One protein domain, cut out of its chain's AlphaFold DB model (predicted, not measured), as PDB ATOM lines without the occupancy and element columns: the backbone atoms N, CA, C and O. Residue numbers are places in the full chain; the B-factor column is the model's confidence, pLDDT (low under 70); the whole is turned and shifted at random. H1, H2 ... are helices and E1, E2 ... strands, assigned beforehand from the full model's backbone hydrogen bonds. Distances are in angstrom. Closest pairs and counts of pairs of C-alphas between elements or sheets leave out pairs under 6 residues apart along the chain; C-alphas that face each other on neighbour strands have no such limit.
ATOM      1  N   ILE A   5      66.826 -50.235 -30.742       90.38
ATOM      2  CA  ILE A   5      66.546 -48.846 -31.109       90.38
ATOM      3  C   ILE A   5      67.608 -48.395 -32.103       90.38
ATOM      4  O   ILE A   5      68.803 -48.571 -31.865       90.38
ATOM      5  N   THR A   6      67.169 -47.826 -33.219       94.56
ATOM      6  CA  THR A   6      68.037 -47.272 -34.261       94.56
ATOM      7  C   THR A   6      67.795 -45.778 -34.367       94.56
ATOM      8  O   THR A   6      66.653 -45.345 -34.478       94.56
ATOM      9  N   GLU A   7      68.875 -45.006 -34.320       95.50
ATOM     10  CA  GLU A   7      68.870 -43.558 -34.517       95.50
ATOM     11  C   GLU A   7      69.087 -43.217 -35.995       95.50
ATOM     12  O   GLU A   7      69.849 -43.901 -36.682       95.50
ATOM     13  N   GLY A   8      68.434 -42.160 -36.477       96.38
ATOM     14  CA  GLY A   8      68.605 -41.646 -37.833       96.38
ATOM     15  C   GLY A   8      68.313 -40.153 -37.940       96.38
ATOM     16  O   GLY A   8      67.680 -39.541 -37.073       96.38
ATOM     17  N   LYS A   9      68.793 -39.547 -39.025       97.50
ATOM     18  CA  LYS A   9      68.444 -38.180 -39.431       97.50
ATOM     19  C   LYS A   9      67.327 -38.211 -40.469       97.50
ATOM     20  O   LYS A   9      66.940 -39.268 -40.951       97.50
ATOM     21  N   SER A  10      66.819 -37.038 -40.840       96.50
ATOM     22  CA  SER A  10      65.694 -36.912 -41.781       96.50
ATOM     23  C   SER A  10      65.864 -37.725 -43.073       96.50
ATOM     24  O   SER A  10      64.913 -38.367 -43.503       96.50
ATOM     25  N   GLY A  11      67.066 -37.769 -43.658       97.00
ATOM     26  CA  GLY A  11      67.345 -38.594 -44.840       97.00
ATOM     27  C   GLY A  11      67.172 -40.100 -44.606       97.00
ATOM     28  O   GLY A  11      66.617 -40.783 -45.461       97.00
ATOM     29  N   ASP A  12      67.585 -40.604 -43.441       97.75
ATOM     30  CA  ASP A  12      67.423 -42.016 -43.076       97.75
ATOM     31  C   ASP A  12      65.945 -42.359 -42.884       97.75
ATOM     32  O   ASP A  12      65.468 -43.363 -43.405       97.75
ATOM     33  N   VAL A  13      65.203 -41.491 -42.187       97.19
ATOM     34  CA  VAL A  13      63.774 -41.700 -41.914       97.19
ATOM     35  C   VAL A  13      62.954 -41.676 -43.194       97.19
ATOM     36  O   VAL A  13      62.055 -42.493 -43.344       97.19
ATOM     37  N   LEU A  14      63.265 -40.789 -44.144       97.75
ATOM     38  CA  LEU A  14      62.587 -40.776 -45.442       97.75
ATOM     39  C   LEU A  14      62.773 -42.102 -46.193       97.75
ATOM     40  O   LEU A  14      61.809 -42.604 -46.766       97.75
ATOM     41  N   SER A  15      63.966 -42.701 -46.133       97.62
ATOM     42  CA  SER A  15      64.202 -44.045 -46.676       97.62
ATOM     43  C   SER A  15      63.414 -45.113 -45.911       97.62
ATOM     44  O   SER A  15      62.786 -45.963 -46.533       97.62
ATOM     45  N   TRP A  16      63.369 -45.043 -44.573       97.56
ATOM     46  CA  TRP A  16      62.577 -45.978 -43.761       97.56
ATOM     47  C   TRP A  16      61.081 -45.900 -44.078       97.56
ATOM     48  O   TRP A  16      60.421 -46.933 -44.136       97.56
ATOM     49  N   ILE A  17      60.549 -44.694 -44.296       97.38
ATOM     50  CA  ILE A  17      59.150 -44.481 -44.683       97.38
ATOM     51  C   ILE A  17      58.882 -45.113 -46.049       97.38
ATOM     52  O   ILE A  17      57.889 -45.824 -46.208       97.38
ATOM     53  N   GLU A  18      59.763 -44.893 -47.025       97.06
ATOM     54  CA  GLU A  18      59.588 -45.409 -48.383       97.06
ATOM     55  C   GLU A  18      59.580 -46.943 -48.428       97.06
ATOM     56  O   GLU A  18      58.705 -47.543 -49.054       97.06
ATOM     57  N   GLU A  19      60.498 -47.570 -47.692       96.31
ATOM     58  CA  GLU A  19      60.653 -49.028 -47.597       96.31
ATOM     59  C   GLU A  19      59.558 -49.715 -46.763       96.31
ATOM     60  O   GLU A  19      59.473 -50.944 -46.744       96.31
ATOM     61  N   SER A  20      58.724 -48.946 -46.062       95.94
ATOM     62  CA  SER A  20      57.714 -49.488 -45.155       95.94
ATOM     63  C   SER A  20      56.463 -50.025 -45.856       95.94
ATOM     64  O   SER A  20      56.098 -49.619 -46.964       95.94
ATOM     65  N   SER A  21      55.760 -50.908 -45.146       95.06
ATOM     66  CA  SER A  21      54.422 -51.424 -45.466       95.06
ATOM     67  C   SER A  21      53.283 -50.468 -45.088       95.06
ATOM     68  O   SER A  21      52.117 -50.825 -45.263       95.06
ATOM     69  N   LEU A  22      53.592 -49.278 -44.556       94.31
ATOM     70  CA  LEU A  22      52.584 -48.299 -44.149       94.31
ATOM     71  C   LEU A  22      51.705 -47.877 -45.333       94.31
ATOM     72  O   LEU A  22      52.124 -47.924 -46.493       94.31
ATOM     73  N   SER A  23      50.481 -47.438 -45.032       95.06
ATOM     74  CA  SER A  23      49.589 -46.887 -46.052       95.06
ATOM     75  C   SER A  23      50.188 -45.615 -46.664       95.06
ATOM     76  O   SER A  23      50.944 -44.906 -46.004       95.06
ATOM     77  N   GLU A  24      49.842 -45.280 -47.909       96.62
ATOM     78  CA  GLU A  24      50.364 -44.051 -48.529       96.62
ATOM     79  C   GLU A  24      49.939 -42.780 -47.775       96.62
ATOM     80  O   GLU A  24      50.705 -41.822 -47.730       96.62
ATOM     81  N   ALA A  25      48.769 -42.789 -47.127       95.88
ATOM     82  CA  ALA A  25      48.332 -41.693 -46.264       95.88
ATOM     83  C   ALA A  25      49.251 -41.540 -45.038       95.88
ATOM     84  O   ALA A  25      49.738 -40.444 -44.764       95.88
ATOM     85  N   ASP A  26      49.566 -42.647 -44.357       96.06
ATOM     86  CA  ASP A  26      50.493 -42.648 -43.219       96.06
ATOM     87  C   ASP A  26      51.908 -42.239 -43.646       96.06
ATOM     88  O   ASP A  26      52.559 -41.440 -42.970       96.06
ATOM     89  N   LYS A  27      52.389 -42.754 -44.787       97.50
ATOM     90  CA  LYS A  27      53.691 -42.366 -45.342       97.50
ATOM     91  C   LYS A  27      53.739 -40.868 -45.601       97.50
ATOM     92  O   LYS A  27      54.723 -40.231 -45.235       97.50
ATOM     93  N   GLU A  28      52.697 -40.299 -46.197       97.62
ATOM     94  CA  GLU A  28      52.644 -38.867 -46.481       97.62
ATOM     95  C   GLU A  28      52.638 -38.022 -45.202       97.62
ATOM     96  O   GLU A  28      53.416 -37.071 -45.097       97.62
ATOM     97  N   ALA A  29      51.860 -38.416 -44.190       96.88
ATOM     98  CA  ALA A  29      51.851 -37.746 -42.890       96.88
ATOM     99  C   ALA A  29      53.245 -37.752 -42.230       96.88
ATOM    100  O   ALA A  29      53.744 -36.707 -41.798       96.88
ATOM    101  N   LEU A  30      53.932 -38.901 -42.230       97.19
ATOM    102  CA  LEU A  30      55.288 -39.010 -41.687       97.19
ATOM    103  C   LEU A  30      56.316 -38.222 -42.510       97.19
ATOM    104  O   LEU A  30      57.181 -37.557 -41.932       97.19
ATOM    105  N   ARG A  31      56.233 -38.251 -43.848       97.62
ATOM    106  CA  ARG A  31      57.110 -37.451 -44.722       97.62
ATOM    107  C   ARG A  31      56.948 -35.967 -44.415       97.62
ATOM    108  O   ARG A  31      57.963 -35.290 -44.233       97.62
ATOM    109  N   ARG A  32      55.707 -35.477 -44.305       96.50
ATOM    110  CA  ARG A  32      55.405 -34.082 -43.949       96.50
ATOM    111  C   ARG A  32      56.068 -33.704 -42.627       96.50
ATOM    112  O   ARG A  32      56.801 -32.716 -42.583       96.50
ATOM    113  N   PHE A  33      55.888 -34.515 -41.586       97.12
ATOM    114  CA  PHE A  33      56.508 -34.286 -40.279       97.12
ATOM    115  C   PHE A  33      58.041 -34.195 -40.368       97.12
ATOM    116  O   PHE A  33      58.647 -33.198 -39.968       97.12
ATOM    117  N   VAL A  34      58.687 -35.200 -40.965       97.06
ATOM    118  CA  VAL A  34      60.155 -35.263 -41.083       97.06
ATOM    119  C   VAL A  34      60.708 -34.086 -41.895       97.06
ATOM    120  O   VAL A  34      61.779 -33.555 -41.587       97.06
ATOM    121  N   GLN A  35      59.981 -33.645 -42.922       96.19
ATOM    122  CA  GLN A  35      60.363 -32.499 -43.743       96.19
ATOM    123  C   GLN A  35      60.186 -31.159 -43.023       96.19
ATOM    124  O   GLN A  35      61.006 -30.264 -43.238       96.19
ATOM    125  N   CYS A  36      59.189 -31.019 -42.150       96.38
ATOM    126  CA  CYS A  36      59.006 -29.815 -41.336       96.38
ATOM    127  C   CYS A  36      60.113 -29.670 -40.281       96.38
ATOM    128  O   CYS A  36      60.562 -28.557 -39.999       96.38
ATOM    129  N   PHE A  37      60.620 -30.793 -39.757       96.38
ATOM    130  CA  PHE A  37      61.562 -30.825 -38.634       96.38
ATOM    131  C   PHE A  37      62.893 -31.529 -38.961       96.38
ATOM    132  O   PHE A  37      63.392 -32.363 -38.210       96.38
ATOM    133  N   LYS A  38      63.534 -31.149 -40.074       94.94
ATOM    134  CA  LYS A  38      64.753 -31.811 -40.602       94.94
ATOM    135  C   LYS A  38      65.950 -31.864 -39.645       94.94
ATOM    136  O   LYS A  38      66.855 -32.666 -39.871       94.94
ATOM    137  N   GLY A  39      65.987 -30.966 -38.657       94.00
ATOM    138  CA  GLY A  39      67.074 -30.848 -37.684       94.00
ATOM    139  C   GLY A  39      66.998 -31.847 -36.530       94.00
ATOM    140  O   GLY A  39      67.973 -31.965 -35.793       94.00
ATOM    141  N   LEU A  40      65.876 -32.557 -36.382       95.81
ATOM    142  CA  LEU A  40      65.695 -33.521 -35.309       95.81
ATOM    143  C   LEU A  40      66.492 -34.802 -35.544       95.81
ATOM    144  O   LEU A  40      66.850 -35.191 -36.661       95.81
ATOM    145  N   THR A  41      66.718 -35.480 -34.436       96.00
ATOM    146  CA  THR A  41      67.141 -36.864 -34.350       96.00
ATOM    147  C   THR A  41      65.909 -37.735 -34.182       96.00
ATOM    148  O   THR A  41      65.118 -37.525 -33.264       96.00
ATOM    149  N   PHE A  42      65.749 -38.715 -35.060       95.88
ATOM    150  CA  PHE A  42      64.601 -39.609 -35.085       95.88
ATOM    151  C   PHE A  42      65.023 -41.021 -34.708       95.88
ATOM    152  O   PHE A  42      66.187 -41.404 -34.846       95.88
ATOM    153  N   PHE A  43      64.058 -41.806 -34.253       93.88
ATOM    154  CA  PHE A  43      64.295 -43.165 -33.800       93.88
ATOM    155  C   PHE A  43      63.287 -44.103 -34.431       93.88
ATOM    156  O   PHE A  43      62.128 -43.739 -34.586       93.88
ATOM    157  N   LYS A  44      63.717 -45.323 -34.730       93.50
ATOM    158  CA  LYS A  44      62.836 -46.475 -34.928       93.50
ATOM    159  C   LYS A  44      63.176 -47.555 -33.915       93.50
ATOM    160  O   LYS A  44      64.280 -47.572 -33.364       93.50
ATOM    161  N   GLN A  45      62.236 -48.447 -33.646       90.69
ATOM    162  CA  GLN A  45      62.415 -49.538 -32.699       90.69
ATOM    163  C   GLN A  45      61.798 -50.845 -33.192       90.69
ATOM    164  O   GLN A  45      60.714 -50.861 -33.769       90.69
ATOM    165  N   THR A  46      62.449 -51.959 -32.874       87.81
ATOM    166  CA  THR A  46      61.799 -53.272 -32.869       87.81
ATOM    167  C   THR A  46      61.110 -53.458 -31.524       87.81
ATOM    168  O   THR A  46      61.775 -53.428 -30.485       87.81
ATOM    169  N   LEU A  47      59.791 -53.645 -31.534       81.19
ATOM    170  CA  LEU A  47      59.035 -53.937 -30.320       81.19
ATOM    171  C   LEU A  47      59.271 -55.383 -29.854       81.19
ATOM    172  O   LEU A  47      59.468 -56.298 -30.655       81.19
ATOM    173  N   GLY A  48      59.264 -55.582 -28.536       75.56
ATOM    174  CA  GLY A  48      59.105 -56.901 -27.926       75.56
ATOM    175  C   GLY A  48      57.623 -57.223 -27.690       75.56
ATOM    176  O   GLY A  48      56.767 -56.363 -27.868       75.56
ATOM    177  N   GLY A  49      57.325 -58.450 -27.253       78.62
ATOM    178  CA  GLY A  49      55.955 -58.881 -26.950       78.62
ATOM    179  C   GLY A  49      55.123 -59.217 -28.192       78.62
ATOM    180  O   GLY A  49      55.669 -59.641 -29.210       78.62
ATOM    181  N   THR A  50      53.805 -59.052 -28.072       82.62
ATOM    182  CA  THR A  50      52.810 -59.297 -29.130       82.62
ATOM    183  C   THR A  50      51.936 -58.058 -29.370       82.62
ATOM    184  O   THR A  50      50.725 -58.116 -29.146       82.62
ATOM    185  N   PRO A  51      52.523 -56.905 -29.748       83.25
ATOM    186  CA  PRO A  51      51.735 -55.742 -30.135       83.25
ATOM    187  C   PRO A  51      51.006 -55.977 -31.462       83.25
ATOM    188  O   PRO A  51      51.423 -56.852 -32.228       83.25
ATOM    189  N   PRO A  52      49.985 -55.156 -31.776       86.25
ATOM    190  CA  PRO A  52      49.378 -55.152 -33.093       86.25
ATOM    191  C   PRO A  52      50.425 -55.012 -34.204       86.25
ATOM    192  O   PRO A  52      51.413 -54.275 -34.059       86.25
ATOM    193  N   ALA A  53      50.214 -55.702 -35.322       89.31
ATOM    194  CA  ALA A  53      51.135 -55.716 -36.454       89.31
ATOM    195  C   ALA A  53      51.387 -54.299 -36.976       89.31
ATOM    196  O   ALA A  53      52.536 -53.902 -37.175       89.31
ATOM    197  N   TRP A  54      50.330 -53.492 -37.088       88.00
ATOM    198  CA  TRP A  54      50.449 -52.110 -37.550       88.00
ATOM    199  C   TRP A  54      51.328 -51.252 -36.621       88.00
ATOM    200  O   TRP A  54      52.047 -50.370 -37.092       88.00
ATOM    201  N   LEU A  55      51.311 -51.514 -35.308       87.38
ATOM    202  CA  LEU A  55      52.107 -50.764 -34.336       87.38
ATOM    203  C   LEU A  55      53.583 -51.156 -34.426       87.38
ATOM    204  O   LEU A  55      54.460 -50.305 -34.258       87.38
ATOM    205  N   SER A  56      53.854 -52.430 -34.720       89.31
ATOM    206  CA  SER A  56      55.200 -52.920 -35.029       89.31
ATOM    207  C   SER A  56      55.747 -52.281 -36.299       89.31
ATOM    208  O   SER A  56      56.883 -51.804 -36.284       89.31
ATOM    209  N   ASP A  57      54.936 -52.212 -37.356       90.69
ATOM    210  CA  ASP A  57      55.301 -51.580 -38.626       90.69
ATOM    211  C   ASP A  57      55.605 -50.092 -38.428       90.69
ATOM    212  O   ASP A  57      56.679 -49.627 -38.807       90.69
ATOM    213  N   TYR A  58      54.716 -49.362 -37.745       91.38
ATOM    214  CA  TYR A  58      54.934 -47.957 -37.396       91.38
ATOM    215  C   TYR A  58      56.231 -47.763 -36.607       91.38
ATOM    216  O   TYR A  58      57.097 -46.982 -37.000       91.38
ATOM    217  N   CYS A  59      56.406 -48.513 -35.516       90.25
ATOM    218  CA  CYS A  59      57.597 -48.411 -34.678       90.25
ATOM    219  C   CYS A  59      58.876 -48.765 -35.445       90.25
ATOM    220  O   CYS A  59      59.928 -48.194 -35.153       90.25
ATOM    221  N   GLY A  60      58.789 -49.659 -36.433       91.94
ATOM    222  CA  GLY A  60      59.864 -50.005 -37.359       91.94
ATOM    223  C   GLY A  60      60.236 -48.894 -38.348       91.94
ATOM    224  O   GLY A  60      61.272 -49.002 -39.005       91.94
ATOM    225  N   VAL A  61      59.451 -47.817 -38.421       94.31
ATOM    226  CA  VAL A  61      59.697 -46.636 -39.262       94.31
ATOM    227  C   VAL A  61      60.042 -45.421 -38.418       94.31
ATOM    228  O   VAL A  61      61.097 -44.826 -38.605       94.31
ATOM    229  N   LEU A  62      59.178 -45.056 -37.476       93.06
ATOM    230  CA  LEU A  62      59.369 -43.918 -36.590       93.06
ATOM    231  C   LEU A  62      58.721 -44.244 -35.247       93.06
ATOM    232  O   LEU A  62      57.527 -44.452 -35.166       93.06
ATOM    233  N   SER A  63      59.494 -44.307 -34.174       89.56
ATOM    234  CA  SER A  63      59.015 -44.579 -32.816       89.56
ATOM    235  C   SER A  63      59.111 -43.374 -31.884       89.56
ATOM    236  O   SER A  63      58.576 -43.404 -30.772       89.56
ATOM    237  N   GLY A  64      59.786 -42.314 -32.326       91.38
ATOM    238  CA  GLY A  64      59.924 -41.056 -31.605       91.38
ATOM    239  C   GLY A  64      61.033 -40.179 -32.181       91.38
ATOM    240  O   GLY A  64      61.683 -40.524 -33.170       91.38
ATOM    241  N   PHE A  65      61.267 -39.044 -31.533       93.19
ATOM    242  CA  PHE A  65      62.299 -38.071 -31.884       93.19
ATOM    243  C   PHE A  65      62.839 -37.410 -30.617       93.19
ATOM    244  O   PHE A  65      62.115 -37.303 -29.640       93.19
ATOM    245  N   GLU A  66      64.099 -36.974 -30.640       89.75
ATOM    246  CA  GLU A  66      64.765 -36.255 -29.540       89.75
ATOM    247  C   GLU A  66      64.585 -36.897 -28.143       89.75
ATOM    248  O   GLU A  66      63.978 -36.334 -27.235       89.75
ATOM    249  N   ARG A  67      65.145 -38.101 -27.957       84.19
ATOM    250  CA  ARG A  67      65.032 -38.880 -26.710       84.19
ATOM    251  C   ARG A  67      65.730 -38.227 -25.513       84.19
ATOM    252  O   ARG A  67      66.740 -37.547 -25.650       84.19
ATOM    253  N   GLY A  68      65.256 -38.575 -24.313       83.12
ATOM    254  CA  GLY A  68      65.908 -38.230 -23.041       83.12
ATOM    255  C   GLY A  68      65.484 -36.885 -22.452       83.12
ATOM    256  O   GLY A  68      66.078 -36.443 -21.472       83.12
ATOM    257  N   GLN A  69      64.457 -36.258 -23.019       87.00
ATOM    258  CA  GLN A  69      63.883 -35.004 -22.542       87.00
ATOM    259  C   GLN A  69      62.360 -35.014 -22.676       87.00
ATOM    260  O   GLN A  69      61.791 -35.819 -23.414       87.00
ATOM    261  N   GLN A  70      61.700 -34.117 -21.947       88.88
ATOM    262  CA  GLN A  70      60.267 -33.889 -22.112       88.88
ATOM    263  C   GLN A  70      60.003 -33.075 -23.378       88.88
ATOM    264  O   GLN A  70      60.702 -32.097 -23.653       88.88
ATOM    265  N   ILE A  71      58.979 -33.485 -24.127       91.94
ATOM    266  CA  ILE A  71      58.596 -32.861 -25.388       91.94
ATOM    267  C   ILE A  71      57.125 -32.485 -25.344       91.94
ATOM    268  O   ILE A  71      56.263 -33.290 -24.984       91.94
ATOM    269  N   TRP A  72      56.856 -31.247 -25.738       94.56
ATOM    270  CA  TRP A  72      55.515 -30.731 -25.947       94.56
ATOM    271  C   TRP A  72      55.313 -30.441 -27.421       94.56
ATOM    272  O   TRP A  72      56.234 -29.975 -28.090       94.56
ATOM    273  N   VAL A  73      54.106 -30.675 -27.915       95.38
ATOM    274  CA  VAL A  73      53.736 -30.402 -29.298       95.38
ATOM    275  C   VAL A  73      52.456 -29.586 -29.363       95.38
ATOM    276  O   VAL A  73      51.603 -29.695 -28.482       95.38
ATOM    277  N   GLN A  74      52.331 -28.780 -30.409       95.12
ATOM    278  CA  GLN A  74      51.052 -28.219 -30.838       95.12
ATOM    279  C   GLN A  74      50.645 -28.880 -32.146       95.12
ATOM    280  O   GLN A  74      51.499 -29.127 -33.006       95.12
ATOM    281  N   PHE A  75      49.347 -29.101 -32.308       93.94
ATOM    282  CA  PHE A  75      48.767 -29.607 -33.547       93.94
ATOM    283  C   PHE A  75      48.186 -28.448 -34.368       93.94
ATOM    284  O   PHE A  75      47.751 -27.452 -33.800       93.94
ATOM    285  N   ASP A  76      48.213 -28.517 -35.698       92.44
ATOM    286  CA  ASP A  76      47.494 -27.556 -36.555       92.44
ATOM    287  C   ASP A  76      45.983 -27.834 -36.622       92.44
ATOM    288  O   ASP A  76      45.214 -26.945 -36.988       92.44
ATOM    289  N   GLY A  77      45.569 -29.031 -36.210       90.75
ATOM    290  CA  GLY A  77      44.191 -29.483 -36.115       90.75
ATOM    291  C   GLY A  77      44.129 -30.977 -35.802       90.75
ATOM    292  O   GLY A  77      45.156 -31.615 -35.576       90.75
ATOM    293  N   PHE A  78      42.914 -31.512 -35.792       90.94
ATOM    294  CA  PHE A  78      42.606 -32.939 -35.689       90.94
ATOM    295  C   PHE A  78      42.039 -33.428 -37.031       90.94
ATOM    296  O   PHE A  78      41.389 -32.644 -37.729       90.94
ATOM    297  N   ASP A  79      42.256 -34.701 -37.387       89.56
ATOM    298  CA  ASP A  79      41.641 -35.320 -38.582       89.56
ATOM    299  C   ASP A  79      40.120 -35.301 -38.465       89.56
ATOM    300  O   ASP A  79      39.373 -35.042 -39.416       89.56
ATOM    301  N   HIS A  80      39.660 -35.571 -37.248       84.19
ATOM    302  CA  HIS A  80      38.264 -35.542 -36.894       84.19
ATOM    303  C   HIS A  80      38.006 -34.312 -36.052       84.19
ATOM    304  O   HIS A  80      38.454 -34.162 -34.914       84.19
ATOM    305  N   GLY A  81      37.268 -33.399 -36.667       63.16
ATOM    306  CA  GLY A  81      36.736 -32.251 -35.980       63.16
ATOM    307  C   GLY A  81      35.648 -32.691 -35.019       63.16
ATOM    308  O   GLY A  81      34.635 -33.270 -35.417       63.16
ATOM    309  N   LEU A  82      35.837 -32.300 -33.769       61.25
ATOM    310  CA  LEU A  82      34.770 -32.074 -32.824       61.25
ATOM    311  C   LEU A  82      33.894 -30.904 -33.320       61.25
ATOM    312  O   LEU A  82      33.987 -29.782 -32.816       61.25
ATOM    313  N   VAL A  83      33.109 -31.124 -34.375       49.88
ATOM    314  CA  VAL A  83      32.095 -30.161 -34.814       49.88
ATOM    315  C   VAL A  83      31.197 -29.944 -33.593       49.88
ATOM    316  O   VAL A  83      30.549 -30.884 -33.154       49.88
ATOM    317  N   ASP A  84      31.265 -28.749 -32.998       53.59
ATOM    318  CA  ASP A  84      30.574 -28.319 -31.767       53.59
ATOM    319  C   ASP A  84      31.299 -28.491 -30.412       53.59
ATOM    320  O   ASP A  84      30.699 -28.199 -29.373       53.59
ATOM    321  N   HIS A  85      32.588 -28.857 -30.357       58.84
ATOM    322  CA  HIS A  85      33.302 -28.874 -29.068       58.84
ATOM    323  C   HIS A  85      33.962 -27.529 -28.732       58.84
ATOM    324  O   HIS A  85      34.692 -26.977 -29.561       58.84
ATOM    325  N   PRO A  86      33.807 -27.018 -27.493       58.94
ATOM    326  CA  PRO A  86      34.335 -25.715 -27.067       58.94
ATOM    327  C   PRO A  86      35.855 -25.531 -27.204       58.94
ATOM    328  O   PRO A  86      36.350 -24.411 -27.068       58.94
ATOM    329  N   LEU A  87      36.603 -26.619 -27.412       63.56
ATOM    330  CA  LEU A  87      38.060 -26.600 -27.554       63.56
ATOM    331  C   LEU A  87      38.545 -26.654 -29.008       63.56
ATOM    332  O   LEU A  87      39.739 -26.466 -29.217       63.56
ATOM    333  N   ALA A  88      37.671 -26.855 -30.002       67.94
ATOM    334  CA  ALA A  88      38.086 -26.989 -31.405       67.94
ATOM    335  C   ALA A  88      38.897 -25.772 -31.898       67.94
ATOM    336  O   ALA A  88      39.953 -25.934 -32.505       67.94
ATOM    337  N   ASP A  89      38.472 -24.559 -31.530       70.88
ATOM    338  CA  ASP A  89      39.174 -23.311 -31.870       70.88
ATOM    339  C   ASP A  89      40.492 -23.118 -31.099       70.88
ATOM    340  O   ASP A  89      41.306 -22.273 -31.465       70.88
ATOM    341  N   LYS A  90      40.708 -23.880 -30.020       76.88
ATOM    342  CA  LYS A  90      41.889 -23.773 -29.152       76.88
ATOM    343  C   LYS A  90      42.977 -24.787 -29.476       76.88
ATOM    344  O   LYS A  90      44.110 -24.558 -29.073       76.88
ATOM    345  N   ILE A  91      42.672 -25.859 -30.216       81.19
ATOM    346  CA  ILE A  91      43.640 -26.919 -30.567       81.19
ATOM    347  C   ILE A  91      44.971 -26.346 -31.080       81.19
ATOM    348  O   ILE A  91      46.017 -26.793 -30.602       81.19
ATOM    349  N   PRO A  92      44.987 -25.339 -31.982       83.19
ATOM    350  CA  PRO A  92      46.242 -24.775 -32.461       83.19
ATOM    351  C   PRO A  92      47.087 -24.124 -31.359       83.19
ATOM    352  O   PRO A  92      48.307 -24.055 -31.489       83.19
ATOM    353  N   ASP A  93      46.483 -23.642 -30.284       86.38
ATOM    354  CA  ASP A  93      47.198 -22.946 -29.218       86.38
ATOM    355  C   ASP A  93      47.546 -23.874 -28.040       86.38
ATOM    356  O   ASP A  93      48.475 -23.581 -27.284       86.38
ATOM    357  N   THR A  94      46.914 -25.048 -27.949       90.25
ATOM    358  CA  THR A  94      47.121 -26.030 -26.877       90.25
ATOM    359  C   THR A  94      48.437 -26.802 -27.010       90.25
ATOM    360  O   THR A  94      48.755 -27.368 -28.058       90.25
ATOM    361  N   TRP A  95      49.191 -26.899 -25.907       93.69
ATOM    362  CA  TRP A  95      50.411 -27.711 -25.816       93.69
ATOM    363  C   TRP A  95      50.150 -29.080 -25.186       93.69
ATOM    364  O   TRP A  95      49.903 -29.192 -23.983       93.69
ATOM    365  N   TYR A  96      50.363 -30.134 -25.966       92.81
ATOM    366  CA  TYR A  96      50.294 -31.514 -25.500       92.81
ATOM    367  C   TYR A  96      51.685 -32.020 -25.146       92.81
ATOM    368  O   TYR A  96      52.576 -32.043 -25.993       92.81
ATOM    369  N   ARG A  97      51.899 -32.460 -23.904       92.19
ATOM    370  CA  ARG A  97      53.120 -33.196 -23.554       92.19
ATOM    371  C   ARG A  97      52.992 -34.612 -24.082       92.19
ATOM    372  O   ARG A  97      52.128 -35.349 -23.610       92.19
ATOM    373  N   LEU A  98      53.869 -35.007 -24.998       89.88
ATOM    374  CA  LEU A  98      53.924 -36.389 -25.459       89.88
ATOM    375  C   LEU A  98      54.500 -37.251 -24.337       89.88
ATOM    376  O   LEU A  98      55.635 -37.059 -23.901       89.88
ATOM    377  N   THR A  99      53.696 -38.184 -23.842       75.94
ATOM    378  CA  THR A  99      54.110 -39.163 -22.828       75.94
ATOM    379  C   THR A  99      54.727 -40.397 -23.477       75.94
ATOM    380  O   THR A  99      55.468 -41.128 -22.821       75.94
ATOM    381  N   LYS A 100      54.482 -40.599 -24.779       67.31
ATOM    382  CA  LYS A 100      54.928 -41.770 -25.529       67.31
ATOM    383  C   LYS A 100      55.938 -41.408 -26.616       67.31
ATOM    384  O   LYS A 100      55.594 -41.060 -27.745       67.31
ATOM    385  N   GLN A 101      57.214 -41.547 -26.270       61.66
ATOM    386  CA  GLN A 101      58.317 -41.571 -27.224       61.66
ATOM    387  C   GLN A 101      59.199 -42.776 -26.936       61.66
ATOM    388  O   GLN A 101      59.966 -42.762 -25.976       61.66
ATOM    389  N   VAL A 102      59.129 -43.785 -27.808       56.22
ATOM    390  CA  VAL A 102      59.867 -45.048 -27.673       56.22
ATOM    391  C   VAL A 102      59.423 -45.873 -26.443       56.22
ATOM    392  O   VAL A 102      59.224 -45.368 -25.348       56.22
ATOM    393  N   MET A 103      59.316 -47.186 -26.646       57.53
ATOM    394  CA  MET A 103      58.771 -48.221 -25.753       57.53
ATOM    395  C   MET A 103      57.242 -48.265 -25.597       57.53
ATOM    396  O   MET A 103      56.572 -47.280 -25.310       57.53
ATOM    397  N   VAL A 104      56.717 -49.476 -25.812       52.59
ATOM    398  CA  VAL A 104      55.446 -49.969 -25.276       52.59
ATOM    399  C   VAL A 104      55.822 -51.152 -24.386       52.59
ATOM    400  O   VAL A 104      55.942 -52.273 -24.871       52.59
ATOM    401  N   ALA A 105      56.164 -50.887 -23.130       53.06
ATOM    402  CA  ALA A 105      56.294 -51.922 -22.110       53.06
ATOM    403  C   ALA A 105      54.931 -52.160 -21.438       53.06
ATOM    404  O   ALA A 105      54.078 -51.279 -21.421       53.06
ATOM    405  N   ASP A 106      54.717 -53.340 -20.864       53.50
ATOM    406  CA  ASP A 106      53.452 -53.697 -20.193       53.50
ATOM    407  C   ASP A 106      53.124 -52.800 -18.975       53.50
ATOM    408  O   ASP A 106      52.002 -52.777 -18.481       53.50
ATOM    409  N   GLU A 107      54.113 -52.024 -18.523       56.97
ATOM    410  CA  GLU A 107      54.087 -51.117 -17.370       56.97
ATOM    411  C   GLU A 107      53.461 -49.740 -17.669       56.97
ATOM    412  O   GLU A 107      53.456 -48.863 -16.806       56.97
ATOM    413  N   HIS A 108      52.981 -49.496 -18.893       66.44
ATOM    414  CA  HIS A 108      52.387 -48.203 -19.236       66.44
ATOM    415  C   HIS A 108      51.002 -48.006 -18.630       66.44
ATOM    416  O   HIS A 108      50.187 -48.926 -18.565       66.44
ATOM    417  N   GLU A 109      50.719 -46.750 -18.283       72.69
ATOM    418  CA  GLU A 109      49.388 -46.327 -17.877       72.69
ATOM    419  C   GLU A 109      48.398 -46.557 -19.026       72.69
ATOM    420  O   GLU A 109      48.566 -46.053 -20.145       72.69
ATOM    421  N   LYS A 110      47.398 -47.390 -18.737       81.38
ATOM    422  CA  LYS A 110      46.375 -47.843 -19.673       81.38
ATOM    423  C   LYS A 110      44.999 -47.756 -19.029       81.38
ATOM    424  O   LYS A 110      44.871 -47.968 -17.823       81.38
ATOM    425  N   VAL A 111      43.989 -47.449 -19.832       84.88
ATOM    426  CA  VAL A 111      42.574 -47.458 -19.432       84.88
ATOM    427  C   VAL A 111      41.797 -48.405 -20.331       84.88
ATOM    428  O   VAL A 111      42.175 -48.633 -21.481       84.88
ATOM    429  N   ILE A 112      40.721 -48.973 -19.808       85.19
ATOM    430  CA  ILE A 112      39.894 -49.934 -20.528       85.19
ATOM    431  C   ILE A 112      38.796 -49.187 -21.271       85.19
ATOM    432  O   ILE A 112      38.081 -48.371 -20.704       85.19
ATOM    433  N   PHE A 113      38.642 -49.486 -22.552       84.75
ATOM    434  CA  PHE A 113      37.649 -48.887 -23.429       84.75
ATOM    435  C   PHE A 113      37.141 -49.942 -24.403       84.75
ATOM    436  O   PHE A 113      37.921 -50.498 -25.182       84.75
ATOM    437  N   LYS A 114      35.833 -50.224 -24.376       82.44
ATOM    438  CA  LYS A 114      35.207 -51.276 -25.204       82.44
ATOM    439  C   LYS A 114      35.955 -52.612 -25.115       82.44
ATOM    440  O   LYS A 114      36.322 -53.174 -26.146       82.44
ATOM    441  N   GLU A 115      36.258 -53.054 -23.892       78.62
ATOM    442  CA  GLU A 115      37.001 -54.300 -23.606       78.62
ATOM    443  C   GLU A 115      38.432 -54.339 -24.189       78.62
ATOM    444  O   GLU A 115      39.075 -55.388 -24.244       78.62
ATOM    445  N   LYS A 116      38.962 -53.196 -24.640       82.56
ATOM    446  CA  LYS A 116      40.320 -53.048 -25.176       82.56
ATOM    447  C   LYS A 116      41.115 -52.055 -24.341       82.56
ATOM    448  O   LYS A 116      40.551 -51.219 -23.645       82.56
ATOM    449  N   MET A 117      42.437 -52.121 -24.448       85.00
ATOM    450  CA  MET A 117      43.329 -51.193 -23.757       85.00
ATOM    451  C   MET A 117      43.568 -49.940 -24.602       85.00
ATOM    452  O   MET A 117      43.975 -50.037 -25.763       85.00
ATOM    453  N   LEU A 118      43.367 -48.766 -24.005       86.12
ATOM    454  CA  LEU A 118      43.888 -47.496 -24.500       86.12
ATOM    455  C   LEU A 118      45.180 -47.160 -23.758       86.12
ATOM    456  O   LEU A 118      45.203 -47.122 -22.532       86.12
ATOM    457  N   TYR A 119      46.244 -46.872 -24.499       86.94
ATOM    458  CA  TYR A 119      47.539 -46.466 -23.952       86.94
ATOM    459  C   TYR A 119      47.711 -44.964 -24.095       86.94
ATOM    460  O   TYR A 119      47.583 -44.447 -25.206       86.94
ATOM    461  N   PHE A 120      48.074 -44.272 -23.016       86.75
ATOM    462  CA  PHE A 120      48.293 -42.828 -23.076       86.75
ATOM    463  C   PHE A 120      49.436 -42.458 -24.038       86.75
ATOM    464  O   PHE A 120      50.480 -43.113 -24.102       86.75
ATOM    465  N   VAL A 121      49.211 -41.392 -24.801       88.19
ATOM    466  CA  VAL A 121      50.096 -40.860 -25.849       88.19
ATOM    467  C   VAL A 121      50.523 -39.435 -25.531       88.19
ATOM    468  O   VAL A 121      51.688 -39.074 -25.728       88.19
ATOM    469  N   GLY A 122      49.598 -38.631 -25.013       88.31
ATOM    470  CA  GLY A 122      49.875 -37.269 -24.598       88.31
ATOM    471  C   GLY A 122      48.834 -36.725 -23.633       88.31
ATOM    472  O   GLY A 122      47.787 -37.329 -23.421       88.31
ATOM    473  N   VAL A 123      49.151 -35.581 -23.038       89.25
ATOM    474  CA  VAL A 123      48.283 -34.870 -22.092       89.25
ATOM    475  C   VAL A 123      48.332 -33.374 -22.377       89.25
ATOM    476  O   VAL A 123      49.420 -32.826 -22.583       89.25
ATOM    477  N   ASP A 124      47.173 -32.721 -22.394       87.19
ATOM    478  CA  ASP A 124      47.078 -31.261 -22.399       87.19
ATOM    479  C   ASP A 124      47.650 -30.712 -21.087       87.19
ATOM    480  O   ASP A 124      47.170 -31.013 -19.995       87.19
ATOM    481  N   MET A 125      48.682 -29.883 -21.194       79.25
ATOM    482  CA  MET A 125      49.382 -29.324 -20.038       79.25
ATOM    483  C   MET A 125      48.778 -28.021 -19.515       79.25
ATOM    484  O   MET A 125      49.211 -27.547 -18.466       79.25
ATOM    485  N   GLU A 126      47.831 -27.412 -20.227       73.00
ATOM    486  CA  GLU A 126      47.138 -26.218 -19.738       73.00
ATOM    487  C   GLU A 126      46.107 -26.586 -18.675       73.00
ATOM    488  O   GLU A 126      46.017 -25.921 -17.641       73.00
ATOM    489  N   HIS A 127      45.383 -27.685 -18.896       70.94
ATOM    490  CA  HIS A 127      44.309 -28.118 -18.006       70.94
ATOM    491  C   HIS A 127      44.629 -29.411 -17.247       70.94
ATOM    492  O   HIS A 127      43.981 -29.661 -16.235       70.94
ATOM    493  N   TYR A 128      45.621 -30.207 -17.682       72.06
ATOM    494  CA  TYR A 128      45.948 -31.541 -17.134       72.06
ATOM    495  C   TYR A 128      44.745 -32.486 -17.051       72.06
ATOM    496  O   TYR A 128      44.681 -33.359 -16.187       72.06
ATOM    497  N   LYS A 129      43.776 -32.274 -17.935       79.12
ATOM    498  CA  LYS A 129      42.505 -32.991 -17.960       79.12
ATOM    499  C   LYS A 129      42.354 -33.769 -19.245       79.12
ATOM    500  O   LYS A 129      42.075 -34.955 -19.211       79.12
ATOM    501  N   THR A 130      42.627 -33.128 -20.373       86.38
ATOM    502  CA  THR A 130      42.499 -33.772 -21.673       86.38
ATOM    503  C   THR A 130      43.662 -34.724 -21.937       86.38
ATOM    504  O   THR A 130      44.830 -34.321 -21.965       86.38
ATOM    505  N   MET A 131      43.327 -35.988 -22.163       89.75
ATOM    506  CA  MET A 131      44.249 -37.069 -22.480       89.75
ATOM    507  C   MET A 131      44.121 -37.444 -23.952       89.75
ATOM    508  O   MET A 131      43.028 -37.448 -24.508       89.75
ATOM    509  N   LEU A 132      45.244 -37.803 -24.570       91.56
ATOM    510  CA  LEU A 132      45.281 -38.487 -25.858       91.56
ATOM    511  C   LEU A 132      45.708 -39.928 -25.620       91.56
ATOM    512  O   LEU A 132      46.742 -40.162 -24.985       91.56
ATOM    513  N   ALA A 133      44.963 -40.894 -26.149       90.94
ATOM    514  CA  ALA A 133      45.300 -42.303 -26.026       90.94
ATOM    515  C   ALA A 133      45.086 -43.077 -27.322       90.94
ATOM    516  O   ALA A 133      44.221 -42.789 -28.136       90.94
ATOM    517  N   LEU A 134      45.902 -44.100 -27.488       89.75
ATOM    518  CA  LEU A 134      45.940 -44.982 -28.639       89.75
ATOM    519  C   LEU A 134      45.230 -46.283 -28.268       89.75
ATOM    520  O   LEU A 134      45.571 -46.884 -27.246       89.75
ATOM    521  N   ARG A 135      44.320 -46.764 -29.114       85.12
ATOM    522  CA  ARG A 135      43.736 -48.097 -28.945       85.12
ATOM    523  C   ARG A 135      44.692 -49.206 -29.374       85.12
ATOM    524  O   ARG A 135      45.214 -49.219 -30.482       85.12
ATOM    525  N   PHE A 136      44.929 -50.162 -28.485       80.38
ATOM    526  CA  PHE A 136      45.795 -51.309 -28.751       80.38
ATOM    527  C   PHE A 136      44.987 -52.465 -29.342       80.38
ATOM    528  O   PHE A 136      44.683 -53.448 -28.669       80.38
ATOM    529  N   ASP A 137      44.595 -52.311 -30.602       84.69
ATOM    530  CA  ASP A 137      43.777 -53.266 -31.348       84.69
ATOM    531  C   ASP A 137      44.255 -53.354 -32.807       84.69
ATOM    532  O   ASP A 137      44.850 -52.406 -33.302       84.69
ATOM    533  N   GLU A 138      44.063 -54.482 -33.497       85.19
ATOM    534  CA  GLU A 138      44.534 -54.644 -34.888       85.19
ATOM    535  C   GLU A 138      43.710 -53.848 -35.906       85.19
ATOM    536  O   GLU A 138      44.238 -53.414 -36.936       85.19
ATOM    537  N   GLU A 139      42.418 -53.671 -35.635       88.19
ATOM    538  CA  GLU A 139      41.469 -53.069 -36.573       88.19
ATOM    539  C   GLU A 139      41.431 -51.546 -36.446       88.19
ATOM    540  O   GLU A 139      41.100 -50.850 -37.405       88.19
ATOM    541  N   ASP A 140      41.803 -51.031 -35.276       88.75
ATOM    542  CA  ASP A 140      41.656 -49.630 -34.915       88.75
ATOM    543  C   ASP A 140      42.999 -49.006 -34.536       88.75
ATOM    544  O   ASP A 140      43.653 -49.401 -33.570       88.75
ATOM    545  N   ARG A 141      43.402 -48.011 -35.325       89.44
ATOM    546  CA  ARG A 141      44.681 -47.298 -35.195       89.44
ATOM    547  C   ARG A 141      44.495 -45.880 -34.668       89.44
ATOM    548  O   ARG A 141      45.481 -45.146 -34.556       89.44
ATOM    549  N   SER A 142      43.250 -45.512 -34.381       91.81
ATOM    550  CA  SER A 142      42.851 -44.148 -34.085       91.81
ATOM    551  C   SER A 142      43.441 -43.682 -32.760       91.81
ATOM    552  O   SER A 142      43.699 -44.467 -31.837       91.81
ATOM    553  N   ILE A 143      43.620 -42.371 -32.657       91.94
ATOM    554  CA  ILE A 143      43.937 -41.706 -31.397       91.94
ATOM    555  C   ILE A 143      42.658 -41.082 -30.870       91.94
ATOM    556  O   ILE A 143      41.978 -40.354 -31.587       91.94
ATOM    557  N   TYR A 144      42.356 -41.378 -29.618       92.31
ATOM    558  CA  TYR A 144      41.198 -40.897 -28.893       92.31
ATOM    559  C   TYR A 144      41.581 -39.758 -27.966       92.31
ATOM    560  O   TYR A 144      42.657 -39.772 -27.367       92.31
ATOM    561  N   GLU A 145      40.667 -38.815 -27.825       91.38
ATOM    562  CA  GLU A 145      40.678 -37.758 -26.829       91.38
ATOM    563  C   GLU A 145      39.553 -37.991 -25.811       91.38
ATOM    564  O   GLU A 145      38.478 -38.469 -26.177       91.38
ATOM    565  N   PHE A 146      39.836 -37.724 -24.535       90.12
ATOM    566  CA  PHE A 146      38.878 -37.780 -23.422       90.12
ATOM    567  C   PHE A 146      39.381 -36.956 -22.230       90.12
ATOM    568  O   PHE A 146      40.582 -36.672 -22.128       90.12
ATOM    569  N   ASP A 147      38.487 -36.591 -21.308       89.06
ATOM    570  CA  ASP A 147      38.871 -36.007 -20.020       89.06
ATOM    571  C   ASP A 147      39.269 -37.126 -19.043       89.06
ATOM    572  O   ASP A 147      38.591 -38.141 -18.902       89.06
ATOM    573  N   TYR A 148      40.378 -36.945 -18.333       86.25
ATOM    574  CA  TYR A 148      40.821 -37.847 -17.275       86.25
ATOM    575  C   TYR A 148      39.770 -37.998 -16.165       86.25
ATOM    576  O   TYR A 148      39.726 -39.030 -15.502       86.25
ATOM    577  N   GLN A 149      38.913 -36.990 -15.961       87.00
ATOM    578  CA  GLN A 149      37.808 -37.046 -14.998       87.00
ATOM    579  C   GLN A 149      36.714 -38.053 -15.374       87.00
ATOM    580  O   GLN A 149      35.971 -38.463 -14.486       87.00
ATOM    581  N   ASP A 150      36.650 -38.475 -16.638       89.12
ATOM    582  CA  ASP A 150      35.708 -39.490 -17.120       89.12
ATOM    583  C   ASP A 150      36.261 -40.923 -16.967       89.12
ATOM    584  O   ASP A 150      35.608 -41.897 -17.341       89.12
ATOM    585  N   VAL A 151      37.481 -41.081 -16.434       87.31
ATOM    586  CA  VAL A 151      38.064 -42.396 -16.137       87.31
ATOM    587  C   VAL A 151      37.566 -42.870 -14.775       87.31
ATOM    588  O   VAL A 151      37.917 -42.314 -13.733       87.31
ATOM    589  N   HIS A 152      36.791 -43.947 -14.782       84.62
ATOM    590  CA  HIS A 152      36.247 -44.566 -13.580       84.62
ATOM    591  C   HIS A 152      37.226 -45.609 -13.019       84.62
ATOM    592  O   HIS A 152      37.752 -46.416 -13.792       84.62
ATOM    593  N   PRO A 153      37.492 -45.633 -11.700       79.69
ATOM    594  CA  PRO A 153      38.410 -46.599 -11.107       79.69
ATOM    595  C   PRO A 153      37.891 -48.031 -11.266       79.69
ATOM    596  O   PRO A 153      36.687 -48.291 -11.267       79.69
ATOM    597  N   ASN A 154      38.823 -48.978 -11.353       68.94
ATOM    598  CA  ASN A 154      38.492 -50.396 -11.364       68.94
ATOM    599  C   ASN A 154      38.000 -50.820  -9.965       68.94
ATOM    600  O   ASN A 154      38.811 -51.091  -9.084       68.94
ATOM    601  N   GLY A 155      36.677 -50.890  -9.778       57.50
ATOM    602  CA  GLY A 155      36.046 -51.637  -8.685       57.50
ATOM    603  C   GLY A 155      35.708 -50.904  -7.382       57.50
ATOM    604  O   GLY A 155      35.780 -51.558  -6.349       57.50
ATOM    605  N   GLU A 156      35.336 -49.614  -7.376       53.94
ATOM    606  CA  GLU A 156      35.068 -48.915  -6.096       53.94
ATOM    607  C   GLU A 156      33.637 -48.445  -5.770       53.94
ATOM    608  O   GLU A 156      33.459 -48.079  -4.616       53.94
ATOM    609  N   ASP A 157      32.603 -48.524  -6.627       49.84
ATOM    610  CA  ASP A 157      31.269 -48.025  -6.191       49.84
ATOM    611  C   ASP A 157      30.028 -48.898  -6.457       49.84
ATOM    612  O   ASP A 157      29.002 -48.628  -5.844       49.84
ATOM    613  N   ASP A 158      30.092 -49.984  -7.236       48.34
ATOM    614  CA  ASP A 158      28.956 -50.915  -7.358       48.34
ATOM    615  C   ASP A 158      29.440 -52.367  -7.483       48.34
ATOM    616  O   ASP A 158      29.608 -52.917  -8.573       48.34
ATOM    617  N   GLU A 159      29.662 -53.010  -6.331       50.38
ATOM    618  CA  GLU A 159      29.916 -54.459  -6.239       50.38
ATOM    619  C   GLU A 159      28.769 -55.296  -6.852       50.38
ATOM    620  O   GLU A 159      28.986 -56.457  -7.185       50.38
ATOM    621  N   GLU A 160      27.568 -54.727  -7.040       51.91
ATOM    622  CA  GLU A 160      26.397 -55.443  -7.572       51.91
ATOM    623  C   GLU A 160      26.285 -55.438  -9.115       51.91
ATOM    624  O   GLU A 160      25.682 -56.362  -9.658       51.91
ATOM    625  N   GLU A 161      26.876 -54.477  -9.843       49.84
ATOM    626  CA  GLU A 161      26.800 -54.424 -11.325       49.84
ATOM    627  C   GLU A 161      28.058 -54.959 -12.036       49.84
ATOM    628  O   GLU A 161      28.013 -55.312 -13.217       49.84
ATOM    629  N   LEU A 162      29.186 -55.080 -11.328       47.75
ATOM    630  CA  LEU A 162      30.454 -55.542 -11.910       47.75
ATOM    631  C   LEU A 162      30.561 -57.068 -12.067       47.75
ATOM    632  O   LEU A 162      31.465 -57.533 -12.757       47.75
ATOM    633  N   GLU A 163      29.654 -57.863 -11.485       48.75
ATOM    634  CA  GLU A 163      29.648 -59.322 -11.693       48.75
ATOM    635  C   GLU A 163      29.239 -59.724 -13.125       48.75
ATOM    636  O   GLU A 163      29.570 -60.829 -13.561       48.75
ATOM    637  N   GLU A 164      28.562 -58.848 -13.880       50.78
ATOM    638  CA  GLU A 164      28.128 -59.138 -15.258       50.78
ATOM    639  C   GLU A 164      29.104 -58.648 -16.340       50.78
ATOM    640  O   GLU A 164      29.067 -59.144 -17.469       50.78
ATOM    641  N   LEU A 165      29.997 -57.708 -16.019       52.12
ATOM    642  CA  LEU A 165      30.976 -57.171 -16.961       52.12
ATOM    643  C   LEU A 165      32.356 -57.758 -16.645       52.12
ATOM    644  O   LEU A 165      32.957 -57.437 -15.624       52.12
ATOM    645  N   GLU A 166      32.894 -58.594 -17.538       57.03
ATOM    646  CA  GLU A 166      34.264 -59.132 -17.459       57.03
ATOM    647  C   GLU A 166      35.318 -58.027 -17.717       57.03
ATOM    648  O   GLU A 166      36.121 -58.108 -18.648       57.03
ATOM    649  N   ILE A 167      35.312 -56.951 -16.923       57.44
ATOM    650  CA  ILE A 167      36.254 -55.836 -17.054       57.44
ATOM    651  C   ILE A 167      37.620 -56.294 -16.527       57.44
ATOM    652  O   ILE A 167      37.732 -56.693 -15.364       57.44
ATOM    653  N   PRO A 168      38.689 -56.239 -17.342       59.75
ATOM    654  CA  PRO A 168      40.027 -56.566 -16.871       59.75
ATOM    655  C   PRO A 168      40.424 -55.702 -15.665       59.75
ATOM    656  O   PRO A 168      40.263 -54.492 -15.682       59.75
ATOM    657  N   MET A 169      41.027 -56.284 -14.628       59.06
ATOM    658  CA  MET A 169      41.594 -55.481 -13.527       59.06
ATOM    659  C   MET A 169      42.917 -54.789 -13.902       59.06
ATOM    660  O   MET A 169      43.441 -53.978 -13.141       59.06
ATOM    661  N   ASP A 170      43.488 -55.140 -15.053       56.78
ATOM    662  CA  ASP A 170      44.788 -54.666 -15.513       56.78
ATOM    663  C   ASP A 170      44.649 -53.313 -16.236       56.78
ATOM    664  O   ASP A 170      44.485 -53.249 -17.451       56.78
ATOM    665  N   GLY A 171      44.664 -52.217 -15.475       59.94
ATOM    666  CA  GLY A 171      44.529 -50.843 -15.967       59.94
ATOM    667  C   GLY A 171      44.263 -49.855 -14.829       59.94
ATOM    668  O   GLY A 171      43.983 -50.260 -13.704       59.94
ATOM    669  N   PHE A 172      44.357 -48.554 -15.108       73.88
ATOM    670  CA  PHE A 172      44.053 -47.491 -14.137       73.88
ATOM    671  C   PHE A 172      42.549 -47.299 -13.903       73.88
ATOM    672  O   PHE A 172      42.157 -46.723 -12.893       73.88
ATOM    673  N   GLY A 173      41.717 -47.767 -14.832       83.81
ATOM    674  CA  GLY A 173      40.274 -47.580 -14.812       83.81
ATOM    675  C   GLY A 173      39.636 -47.949 -16.147       83.81
ATOM    676  O   GLY A 173      40.326 -48.425 -17.058       83.81
ATOM    677  N   TYR A 174      38.342 -47.676 -16.279       86.38
ATOM    678  CA  TYR A 174      37.584 -47.820 -17.519       86.38
ATOM    679  C   TYR A 174      36.974 -46.488 -17.966       86.38
ATOM    680  O   TYR A 174      36.764 -45.576 -17.170       86.38
ATOM    681  N   LEU A 175      36.714 -46.382 -19.266       88.31
ATOM    682  CA  LEU A 175      36.166 -45.204 -19.924       88.31
ATOM    683  C   LEU A 175      34.913 -45.599 -20.706       88.31
ATOM    684  O   LEU A 175      34.931 -46.546 -21.504       88.31
ATOM    685  N   GLU A 176      33.825 -44.861 -20.505       85.56
ATOM    686  CA  GLU A 176      32.600 -45.067 -21.268       85.56
ATOM    687  C   GLU A 176      32.782 -44.699 -22.746       85.56
ATOM    688  O   GLU A 176      33.526 -43.788 -23.110       85.56
ATOM    689  N   THR A 177      32.042 -45.372 -23.635       85.00
ATOM    690  CA  THR A 177      32.155 -45.126 -25.085       85.00
ATOM    691  C   THR A 177      31.866 -43.675 -25.471       85.00
ATOM    692  O   THR A 177      32.491 -43.162 -26.394       85.00
ATOM    693  N   ALA A 178      30.922 -43.027 -24.788       85.50
ATOM    694  CA  ALA A 178      30.517 -41.656 -25.082       85.50
ATOM    695  C   ALA A 178      31.541 -40.603 -24.623       85.50
ATOM    696  O   ALA A 178      31.498 -39.480 -25.117       85.50
ATOM    697  N   ALA A 179      32.450 -40.964 -23.711       86.81
ATOM    698  CA  ALA A 179      33.452 -40.059 -23.155       86.81
ATOM    699  C   ALA A 179      34.732 -39.974 -24.007       86.81
ATOM    700  O   ALA A 179      35.558 -39.097 -23.778       86.81
ATOM    701  N   ALA A 180      34.903 -40.862 -24.996       89.75
ATOM    702  CA  ALA A 180      36.075 -40.879 -25.869       89.75
ATOM    703  C   ALA A 180      35.714 -40.524 -27.312       89.75
ATOM    704  O   ALA A 180      34.894 -41.197 -27.946       89.75
ATOM    705  N   THR A 181      36.409 -39.539 -27.874       90.12
ATOM    706  CA  THR A 181      36.227 -39.120 -29.268       90.12
ATOM    707  C   THR A 181      37.481 -39.432 -30.082       90.12
ATOM    708  O   THR A 181      38.570 -39.038 -29.673       90.12
ATOM    709  N   PRO A 182      37.389 -40.129 -31.230       91.56
ATOM    710  CA  PRO A 182      38.536 -40.271 -32.119       91.56
ATOM    711  C   PRO A 182      38.892 -38.900 -32.709       91.56
ATOM    712  O   PRO A 182      38.022 -38.210 -33.234       91.56
ATOM    713  N   VAL A 183      40.163 -38.511 -32.628       92.12
ATOM    714  CA  VAL A 183      40.676 -37.207 -33.085       92.12
ATOM    715  C   VAL A 183      41.715 -37.323 -34.197       92.12
ATOM    716  O   VAL A 183      41.824 -36.424 -35.026       92.12
ATOM    717  N   PHE A 184      42.436 -38.442 -34.272       93.25
ATOM    718  CA  PHE A 184      43.326 -38.745 -35.393       93.25
ATOM    719  C   PHE A 184      43.029 -40.133 -35.948       93.25
ATOM    720  O   PHE A 184      42.820 -41.066 -35.167       93.25
ATOM    721  N   ASP A 185      43.095 -40.273 -37.270       92.56
ATOM    722  CA  ASP A 185      42.913 -41.548 -37.981       92.56
ATOM    723  C   ASP A 185      43.998 -42.565 -37.594       92.56
ATOM    724  O   ASP A 185      43.786 -43.780 -37.578       92.56
ATOM    725  N   SER A 186      45.203 -42.066 -37.300       91.88
ATOM    726  CA  SER A 186      46.342 -42.894 -36.925       91.88
ATOM    727  C   SER A 186      47.387 -42.132 -36.112       91.88
ATOM    728  O   SER A 186      47.445 -40.898 -36.100       91.88
ATOM    729  N   TYR A 187      48.296 -42.878 -35.482       90.12
ATOM    730  CA  TYR A 187      49.485 -42.301 -34.851       90.12
ATOM    731  C   TYR A 187      50.382 -41.565 -35.865       90.12
ATOM    732  O   TYR A 187      51.003 -40.563 -35.519       90.12
ATOM    733  N   CYS A 188      50.438 -42.021 -37.123       94.12
ATOM    734  CA  CYS A 188      51.183 -41.336 -38.184       94.12
ATOM    735  C   CYS A 188      50.520 -40.010 -38.559       94.12
ATOM    736  O   CYS A 188      51.221 -39.010 -38.719       94.12
ATOM    737  N   SER A 189      49.187 -39.992 -38.653       95.00
ATOM    738  CA  SER A 189      48.433 -38.774 -38.946       95.00
ATOM    739  C   SER A 189      48.651 -37.708 -37.873       95.00
ATOM    740  O   SER A 189      49.035 -36.582 -38.189       95.00
ATOM    741  N   MET A 190      48.586 -38.096 -36.592       94.81
ATOM    742  CA  MET A 190      48.913 -37.215 -35.461       94.81
ATOM    743  C   MET A 190      50.279 -36.528 -35.632       94.81
ATOM    744  O   MET A 190      50.406 -35.331 -35.379       94.81
ATOM    745  N   TYR A 191      51.309 -37.252 -36.091       95.12
ATOM    746  CA  TYR A 191      52.626 -36.665 -36.367       95.12
ATOM    747  C   TYR A 191      52.587 -35.653 -37.517       95.12
ATOM    748  O   TYR A 191      53.228 -34.605 -37.432       95.12
ATOM    749  N   GLY A 192      51.817 -35.940 -38.567       95.31
ATOM    750  CA  GLY A 192      51.600 -35.036 -39.698       95.31
ATOM    751  C   GLY A 192      50.927 -33.712 -39.317       95.31
ATOM    752  O   GLY A 192      51.142 -32.712 -40.005       95.31
ATOM    753  N   HIS A 193      50.181 -33.695 -38.210       95.25
ATOM    754  CA  HIS A 193      49.537 -32.507 -37.646       95.25
ATOM    755  C   HIS A 193      50.434 -31.682 -36.715       95.25
ATOM    756  O   HIS A 193      50.063 -30.571 -36.340       95.25
ATOM    757  N   ILE A 194      51.618 -32.168 -36.320       96.12
ATOM    758  CA  ILE A 194      52.507 -31.411 -35.425       96.12
ATOM    759  C   ILE A 194      53.008 -30.150 -36.140       96.12
ATOM    760  O   ILE A 194      53.777 -30.225 -37.100       96.12
ATOM    761  N   LYS A 195      52.633 -28.978 -35.620       96.19
ATOM    762  CA  LYS A 195      53.051 -27.670 -36.148       96.19
ATOM    763  C   LYS A 195      54.132 -26.981 -35.327       96.19
ATOM    764  O   LYS A 195      54.815 -26.100 -35.842       96.19
ATOM    765  N   ALA A 196      54.294 -27.357 -34.063       97.12
ATOM    766  CA  ALA A 196      55.346 -26.826 -33.211       97.12
ATOM    767  C   ALA A 196      55.786 -27.862 -32.182       97.12
ATOM    768  O   ALA A 196      54.988 -28.686 -31.738       97.12
ATOM    769  N   ILE A 197      57.058 -27.801 -31.801       96.75
ATOM    770  CA  ILE A 197      57.689 -28.663 -30.805       96.75
ATOM    771  C   ILE A 197      58.391 -27.761 -29.800       96.75
ATOM    772  O   ILE A 197      59.214 -26.935 -30.187       96.75
ATOM    773  N   ARG A 198      58.102 -27.933 -28.512       96.12
ATOM    774  CA  ARG A 198      58.808 -27.279 -27.413       96.12
ATOM    775  C   ARG A 198      59.604 -28.317 -26.637       96.12
ATOM    776  O   ARG A 198      59.081 -29.380 -26.303       96.12
ATOM    777  N   PHE A 199      60.852 -27.985 -26.338       94.62
ATOM    778  CA  PHE A 199      61.766 -28.801 -25.546       94.62
ATOM    779  C   PHE A 199      61.793 -28.369 -24.080       94.62
ATOM    780  O   PHE A 199      61.285 -27.310 -23.706       94.62
ATOM    781  N   GLN A 200      62.416 -29.194 -23.238       91.81
ATOM    782  CA  GLN A 200      62.531 -28.945 -21.799       91.81
ATOM    783  C   GLN A 200      63.333 -27.680 -21.461       91.81
ATOM    784  O   GLN A 200      63.100 -27.068 -20.421       91.81
ATOM    785  N   ASP A 201      64.245 -27.264 -22.337       93.12
ATOM    786  CA  ASP A 201      65.009 -26.019 -22.204       93.12
ATOM    787  C   ASP A 201      64.221 -24.762 -22.632       93.12
ATOM    788  O   ASP A 201      64.735 -23.648 -22.537       93.12
ATOM    789  N   GLY A 202      62.970 -24.927 -23.081       93.38
ATOM    790  CA  GLY A 202      62.103 -23.853 -23.561       93.38
ATOM    791  C   GLY A 202      62.307 -23.484 -25.031       93.38
ATOM    792  O   GLY A 202      61.591 -22.615 -25.529       93.38
ATOM    793  N   CYS A 203      63.237 -24.129 -25.742       95.31
ATOM    794  CA  CYS A 203      63.400 -23.948 -27.179       95.31
ATOM    795  C   CYS A 203      62.141 -24.418 -27.917       95.31
ATOM    796  O   CYS A 203      61.616 -25.498 -27.636       95.31
ATOM    797  N   VAL A 204      61.666 -23.604 -28.866       96.69
ATOM    798  CA  VAL A 204      60.506 -23.908 -29.709       96.69
ATOM    799  C   VAL A 204      60.947 -24.004 -31.164       96.69
ATOM    800  O   VAL A 204      61.581 -23.092 -31.697       96.69
ATOM    801  N   LEU A 205      60.595 -25.112 -31.807       96.38
ATOM    802  CA  LEU A 205      60.716 -25.314 -33.242       96.38
ATOM    803  C   LEU A 205      59.332 -25.258 -33.868       96.38
ATOM    804  O   LEU A 205      58.468 -26.056 -33.520       96.38
ATOM    805  N   GLU A 206      59.145 -24.361 -34.824       96.62
ATOM    806  CA  GLU A 206      57.928 -24.286 -35.629       96.62
ATOM    807  C   GLU A 206      58.128 -25.028 -36.955       96.62
ATOM    808  O   GLU A 206      59.222 -25.020 -37.536       96.62
ATOM    809  N   ALA A 207      57.069 -25.683 -37.426       92.62
ATOM    810  CA  ALA A 207      57.046 -26.368 -38.706       92.62
ATOM    811  C   ALA A 207      57.306 -25.366 -39.834       92.62
ATOM    812  O   ALA A 207      56.642 -24.335 -39.955       92.62
TER     813      ALA A 207
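AT A GLANCE: This is residues 5 to 207 of the 209 residues of an uncharacterized protein of Anaerocolumna sp. CTTW (UniProt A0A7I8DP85). A strongly twisted sheet of nine strands, E3 to E11, makes the larger part, and the short helix H4 packs on it near E3, E8 and E9. H4 joins it to a smaller part at one end, where the helical hairpin H1 and H2 lies with the two-stranded sheet E1 E2 and H3; at the opposite end residues 156 to 161 stick out in a loop. The 203 printed residues run E1 H1 H2 E2 H3 E3 E4 E5 E6 E7 E8 E9 H4 E10 E11, four named helices and eleven named strands. The class is mixed, with under half of the residues, 89, in named elements, and both sheets are antiparallel. The whole is compact, with a radius of gyration of the C-alphas of 17.2 A, yet elongated, spanning 58 by 38 by 31 A.

IN THESE COORDINATES: E1, residues 5 to 8, begins at C-alpha 5 (66.546, -48.846, -31.109). H1 is residues 10 to 18, 12.4 A long, H2 24 to 36, 18.1 A, E2 42 to 46, 14.1 A, and H3 53 to 59. E3 is 71 to 75, E4 96 to 98, and E5 110 to 113. E6, 116 to 124, is 23.0 A long and bends by 59 degrees at residue 121; E7, 130 to 135, is 16.1 A long. E8 is 143 to 147, E9 181 to 184, H4 187 to 192, and E10 194 to 199. E11, 204 to 206, ends at C-alpha 206 (57.928, -24.286, -35.629).

HOW THE PARTS SIT: In the branched sheet E6 has three neighbours: E4 and E5 on one side, E7 on the other (N 97 to O 123, 2.8 A; N 111 to O 118, 3.0 A; N 119 to O 134, 2.8 A). E5 to E9 form a meander, each strand the antiparallel neighbour of the one before, with N 131 to O 146 at 2.8 A and N 143 to O 184 at 2.9 A. E3 has E4 on one side, N 73 to O 96 at 2.8 A, and E10 on the other, N 72 to O 198 at 3.0 A; E11 is E10's other neighbour, N 197 to O 205 at 2.8 A. H4 is on this sheet at a height of 7.1 A, over none of its strands. H2 touches H4 at a steep tilt of 47 degrees, with the C-alphas of Ala 29 and Gly 192 closest at 4.2 A, and only grazes the sheet with residues 29 to 36. H1 and H2 touch as a hairpin at a shallow tilt of 4 degrees, with the C-alphas of Ser 10 and Val 34 closest at 5.8 A. E1 pairs with E2, N 6 to O 44 at 2.9 A; the closest C-alphas of E2 and H3, those of Gln 45 and Cys 59, are 5.3 A apart. In H1, H2, H3 and H4 every O i to N i+4 pair is within hydrogen-bond range.

THE WHOLE: The C-alphas of Gly 11 and Glu 160, 57.9 A apart, are the two farthest apart. The printed part has no cut. The long links are H3 to E3, E3 to E4, E4 to E5, and E8 to E9. Mean pLDDT of the printed part is 84.3; residues 81 to 88, 100 to 108 and 154 to 171 are under 70.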